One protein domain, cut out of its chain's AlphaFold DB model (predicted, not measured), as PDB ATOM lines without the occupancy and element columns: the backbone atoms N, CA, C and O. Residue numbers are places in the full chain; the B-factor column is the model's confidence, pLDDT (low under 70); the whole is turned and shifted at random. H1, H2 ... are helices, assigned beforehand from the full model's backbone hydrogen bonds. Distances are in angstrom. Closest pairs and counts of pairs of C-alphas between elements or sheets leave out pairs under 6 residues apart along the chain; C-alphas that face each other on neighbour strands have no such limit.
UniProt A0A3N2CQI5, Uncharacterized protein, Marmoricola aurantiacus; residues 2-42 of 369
ATOM      1  N   SER A   2       3.446  -2.602  -2.700       84.81
ATOM      2  CA  SER A   2       4.524  -3.586  -2.460       84.81
ATOM      3  C   SER A   2       4.465  -4.772  -3.431       84.81
ATOM      4  O   SER A   2       3.389  -5.258  -3.774       84.81
ATOM      5  N   ARG A   3       5.631  -5.300  -3.833       83.38
ATOM      6  CA  ARG A   3       5.739  -6.471  -4.730       83.38
ATOM      7  C   ARG A   3       4.944  -7.682  -4.222       83.38
ATOM      8  O   ARG A   3       4.322  -8.386  -5.002       83.38
ATOM      9  N   THR A   4       4.892  -7.856  -2.903       89.38
ATOM     10  CA  THR A   4       4.097  -8.892  -2.229       89.38
ATOM     11  C   THR A   4       2.587  -8.705  -2.379       89.38
ATOM     12  O   THR A   4       1.863  -9.689  -2.483       89.38
ATOM     13  N   GLN A   5       2.096  -7.461  -2.405       89.31
ATOM     14  CA  GLN A   5       0.681  -7.181  -2.665       89.31
ATOM     15  C   GLN A   5       0.332  -7.493  -4.117       89.31
ATOM     16  O   GLN A   5      -0.728  -8.047  -4.380       89.31
ATOM     17  N   LEU A   6       1.231  -7.171  -5.049       88.25
ATOM     18  CA  LEU A   6       1.037  -7.484  -6.460       88.25
ATOM     19  C   LEU A   6       0.984  -8.999  -6.692       88.25
ATOM     20  O   LEU A   6       0.093  -9.471  -7.389       88.25
ATOM     21  N   ASP A   7       1.851  -9.763  -6.027       87.94
ATOM     22  CA  ASP A   7       1.821 -11.230  -6.085       87.94
ATOM     23  C   ASP A   7       0.509 -11.805  -5.549       87.94
ATOM     24  O   ASP A   7      -0.062 -12.706  -6.159       87.94
ATOM     25  N   ALA A   8       0.009 -11.270  -4.431       89.19
ATOM     26  CA  ALA A   8      -1.266 -11.693  -3.863       89.19
ATOM     27  C   ALA A   8      -2.433 -11.404  -4.820       89.19
ATOM     28  O   ALA A   8      -3.304 -12.252  -5.000       89.19
ATOM     29  N   LEU A   9      -2.420 -10.243  -5.487       87.81
ATOM     30  CA  LEU A   9      -3.437  -9.903  -6.478       87.81
ATOM     31  C   LEU A   9      -3.362 -10.793  -7.716       87.81
ATOM     32  O   LEU A   9      -4.403 -11.233  -8.196       87.81
ATOM     33  N   LEU A  10      -2.167 -11.090  -8.227       88.69
ATOM     34  CA  LEU A  10      -2.010 -11.982  -9.381       88.69
ATOM     35  C   LEU A  10      -2.400 -13.422  -9.053       88.69
ATOM     36  O   LEU A  10      -3.001 -14.092  -9.888       88.69
ATOM     37  N   ALA A  11      -2.122 -13.876  -7.830       87.88
ATOM     38  CA  ALA A  11      -2.561 -15.179  -7.352       87.88
ATOM     39  C   ALA A  11      -4.091 -15.268  -7.208       87.88
ATOM     40  O   ALA A  11      -4.651 -16.332  -7.441       87.88
ATOM     41  N   GLU A  12      -4.771 -14.177  -6.836       86.75
ATOM     42  CA  GLU A  12      -6.231 -14.163  -6.661       86.75
ATOM     43  C   GLU A  12      -7.002 -13.930  -7.971       86.75
ATOM     44  O   GLU A  12      -8.118 -14.423  -8.133       86.75
ATOM     45  N   SER A  13      -6.447 -13.142  -8.895       80.62
ATOM     46  CA  SER A  13      -7.175 -12.665 -10.078       80.62
ATOM     47  C   SER A  13      -6.983 -13.517 -11.325       80.62
ATOM     48  O   SER A  13      -7.811 -13.436 -12.232       80.62
ATOM     49  N   VAL A  14      -5.925 -14.330 -11.387       81.12
ATOM     50  CA  VAL A  14      -5.533 -14.994 -12.631       81.12
ATOM     51  C   VAL A  14      -5.443 -16.506 -12.469       81.12
ATOM     52  O   VAL A  14      -4.387 -17.124 -12.624       81.12
ATOM     53  N   ASP A  15      -6.597 -17.116 -12.200       85.62
ATOM     54  CA  ASP A  15      -6.764 -18.556 -12.367       85.62
ATOM     55  C   ASP A  15      -6.602 -18.909 -13.855       85.62
ATOM     56  O   ASP A  15      -7.439 -18.568 -14.691       85.62
ATOM     57  N   GLY A  16      -5.502 -19.587 -14.191       84.81
ATOM     58  CA  GLY A  16      -5.247 -20.118 -15.533       84.81
ATOM     59  C   GLY A  16      -4.153 -19.426 -16.348       84.81
ATOM     60  O   GLY A  16      -3.878 -19.899 -17.449       84.81
ATOM     61  N   LEU A  17      -3.488 -18.379 -15.836       87.00
ATOM     62  CA  LEU A  17      -2.222 -17.944 -16.442       87.00
ATOM     63  C   LEU A  17      -1.131 -18.958 -16.116       87.00
ATOM     64  O   LEU A  17      -0.994 -19.376 -14.955       87.00
ATOM     65  N   ASP A  18      -0.334 -19.307 -17.121       92.88
ATOM     66  CA  ASP A  18       0.875 -20.073 -16.884       92.88
ATOM     67  C   ASP A  18       1.877 -19.264 -16.034       92.88
ATOM     68  O   ASP A  18       1.720 -18.063 -15.783       92.88
ATOM     69  N   ALA A  19       2.878 -19.952 -15.489       88.25
ATOM     70  CA  ALA A  19       3.849 -19.309 -14.608       88.25
ATOM     71  C   ALA A  19       4.694 -18.253 -15.342       88.25
ATOM     72  O   ALA A  19       5.081 -17.262 -14.728       88.25
ATOM     73  N   VAL A  20       4.940 -18.443 -16.642       91.19
ATOM     74  CA  VAL A  20       5.805 -17.579 -17.452       91.19
ATOM     75  C   VAL A  20       5.110 -16.250 -17.725       91.19
ATOM     76  O   VAL A  20       5.686 -15.192 -17.485       91.19
ATOM     77  N   ASP A  21       3.846 -16.295 -18.135       87.69
ATOM     78  CA  ASP A  21       3.002 -15.127 -18.347       87.69
ATOM     79  C   ASP A  21       2.799 -14.360 -17.039       87.69
ATOM     80  O   ASP A  21       2.789 -13.130 -17.027       87.69
ATOM     81  N   ARG A  22       2.674 -15.069 -15.909       88.75
ATOM     82  CA  ARG A  22       2.527 -14.436 -14.592       88.75
ATOM     83  C   ARG A  22       3.790 -13.693 -14.176       88.75
ATOM     84  O   ARG A  22       3.685 -12.581 -13.661       88.75
ATOM     85  N   ASP A  23       4.958 -14.287 -14.399       91.00
ATOM     86  CA  ASP A  23       6.241 -13.644 -14.118       91.00
ATOM     87  C   ASP A  23       6.466 -12.439 -15.038       91.00
ATOM     88  O   ASP A  23       6.862 -11.375 -14.563       91.00
ATOM     89  N   HIS A  24       6.109 -12.552 -16.318       90.81
ATOM     90  CA  HIS A  24       6.193 -11.439 -17.261       90.81
ATOM     91  C   HIS A  24       5.277 -10.274 -16.859       90.81
ATOM     92  O   HIS A  24       5.719  -9.132 -16.754       90.81
ATOM     93  N   LEU A  25       4.017 -10.563 -16.528       87.75
ATOM     94  CA  LEU A  25       3.051  -9.552 -16.097       87.75
ATOM     95  C   LEU A  25       3.468  -8.897 -14.769       87.75
ATOM     96  O   LEU A  25       3.244  -7.707 -14.549       87.75
ATOM     97  N   ARG A  26       4.120  -9.659 -13.884       91.88
ATOM     98  CA  ARG A  26       4.711  -9.148 -12.645       91.88
ATOM     99  C   ARG A  26       5.861  -8.182 -12.912       91.88
ATOM    100  O   ARG A  26       5.964  -7.179 -12.205       91.88
ATOM    101  N   GLU A  27       6.723  -8.474 -13.880       92.69
ATOM    102  CA  GLU A  27       7.806  -7.574 -14.287       92.69
ATOM    103  C   GLU A  27       7.251  -6.277 -14.879       92.69
ATOM    104  O   GLU A  27       7.618  -5.199 -14.409       92.69
ATOM    105  N   GLU A  28       6.303  -6.362 -15.813       91.69
ATOM    106  CA  GLU A  28       5.714  -5.180 -16.454       91.69
ATOM    107  C   GLU A  28       4.969  -4.284 -15.458       91.69
ATOM    108  O   GLU A  28       5.214  -3.076 -15.387       91.69
ATOM    109  N   LEU A  29       4.093  -4.863 -14.631       88.31
ATOM    110  CA  LEU A  29       3.366  -4.099 -13.618       88.31
ATOM    111  C   LEU A  29       4.300  -3.570 -12.526       88.31
ATOM    112  O   LEU A  29       4.075  -2.480 -12.005       88.31
ATOM    113  N   GLY A  30       5.360  -4.309 -12.189       89.12
ATOM    114  CA  GLY A  30       6.399  -3.850 -11.272       89.12
ATOM    115  C   GLY A  30       7.122  -2.610 -11.798       89.12
ATOM    116  O   GLY A  30       7.291  -1.645 -11.053       89.12
ATOM    117  N   SER A  31       7.489  -2.597 -13.083       86.75
ATOM    118  CA  SER A  31       8.096  -1.433 -13.739       86.75
ATOM    119  C   SER A  31       7.150  -0.232 -13.783       86.75
ATOM    120  O   SER A  31       7.577   0.884 -13.493       86.75
ATOM    121  N   LEU A  32       5.864  -0.445 -14.076       83.31
ATOM    122  CA  LEU A  32       4.864   0.627 -14.078       83.31
ATOM    123  C   LEU A  32       4.622   1.196 -12.678       83.31
ATOM    124  O   LEU A  32       4.541   2.409 -12.515       83.31
ATOM    125  N   LEU A  33       4.540   0.345 -11.655       83.88
ATOM    126  CA  LEU A  33       4.377   0.797 -10.274       83.88
ATOM    127  C   LEU A  33       5.606   1.549  -9.771       83.88
ATOM    128  O   LEU A  33       5.447   2.563  -9.100       83.88
ATOM    129  N   SER A  34       6.811   1.103 -10.136       83.25
ATOM    130  CA  SER A  34       8.041   1.838  -9.827       83.25
ATOM    131  C   SER A  34       8.037   3.231 -10.454       83.25
ATOM    132  O   SER A  34       8.480   4.175  -9.813       83.25
ATOM    133  N   LEU A  35       7.510   3.367 -11.676       78.81
ATOM    134  CA  LEU A  35       7.401   4.656 -12.359       78.81
ATOM    135  C   LEU A  35       6.380   5.594 -11.694       78.81
ATOM    136  O   LEU A  35       6.531   6.807 -11.767       78.81
ATOM    137  N   VAL A  36       5.335   5.043 -11.072       78.50
ATOM    138  CA  VAL A  36       4.294   5.812 -10.367       78.50
ATOM    139  C   VAL A  36       4.714   6.179  -8.940       78.50
ATOM    140  O   VAL A  36       4.293   7.218  -8.432       78.50
ATOM    141  N   ASP A  37       5.520   5.337  -8.287       75.88
ATOM    142  CA  ASP A  37       6.046   5.600  -6.942       75.88
ATOM    143  C   ASP A  37       7.118   6.720  -6.962       75.88
ATOM    144  O   ASP A  37       7.287   7.428  -5.963       75.88
ATOM    145  N   ASP A  38       7.781   6.952  -8.101       73.94
ATOM    146  CA  ASP A  38       8.579   8.155  -8.336       73.94
ATOM    147  C   ASP A  38       7.640   9.353  -8.528       73.94
ATOM    148  O   ASP A  38       6.950   9.446  -9.536       73.94
ATOM    149  N   THR A  39       7.602  10.236  -7.521       62.84
ATOM    150  CA  THR A  39       6.875  11.524  -7.435       62.84
ATOM    151  C   THR A  39       5.905  11.796  -8.592       62.84
ATOM    152  O   THR A  39       6.375  12.084  -9.697       62.84
ATOM    153  N   PRO A  40       4.575  11.795  -8.352       64.44
ATOM    154  CA  PRO A  40       3.606  11.980  -9.424       64.44
ATOM    155  C   PRO A  40       3.972  13.244 -10.206       64.44
ATOM    156  O   PRO A  40       4.203  14.285  -9.575       64.44
ATOM    157  N   PRO A  41       4.080  13.166 -11.546       68.75
ATOM    158  CA  PRO A  41       4.477  14.312 -12.340       68.75
ATOM    159  C   PRO A  41       3.530  15.457 -12.005       68.75
ATOM    160  O   PRO A  41       2.307  15.282 -12.012       68.75
ATOM    161  N   THR A  42       4.095  16.612 -11.654       69.94
ATOM    162  CA  THR A  42       3.312  17.814 -11.385       69.94
ATOM    163  C   THR A  42       2.387  18.020 -12.583       69.94
ATOM    164  O   THR A  42       2.888  18.050 -13.714       69.94
TER     165      THR A  42
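Overview. This is residues 2 to 42 of the 369 residues of an uncharacterized protein of Marmoricola aurantiacus (UniProt A0A3N2CQI5). One long helix, H2, has a shorter helix, H1, packed obliquely over residues 22 to 30 of it, and a tight turn joins the two. Residues 35 to 42, of which 35 to 37 belong to H2, stick out from the body of the other 33 residues, which spans 26 by 16 by 10 A. The printed part has 41 residues with two named helices, H1 then H2, and no named strand: all helix. It is loose, with a radius of gyration of the C-alphas of 11.7 A, and spans 39 by 16 by 13 A.

Arrangement. Start at H2, residues 19 to 37; H1, residues 3 to 13, touches it at residues 22 to 30 alone. Look at Arg 3 and Gly 30, whose C-alphas are the closest, 7.1 A apart. The helices run opposite ways at a steep tilt of 50 degrees. In H1 and H2 every O i to N i+4 pair is within hydrogen-bond range.

Along the chain. Find C-alpha 19 at (3.849, -19.309, -14.608); from there H2 runs 26.2 A to C-alpha 37 at (6.046, 5.600, -6.942). H1 begins at C-alpha 3, (5.739, -6.471, -4.730), and runs 15.3 A to C-alpha 13.

Size, cuts and confidence. The C-alphas farthest apart, those of Gly 16 and Thr 42, are 39.1 A apart. The printed part has no cut, and the link from H1 to H2 is tight. Residues 39 to 42 have pLDDT under 70.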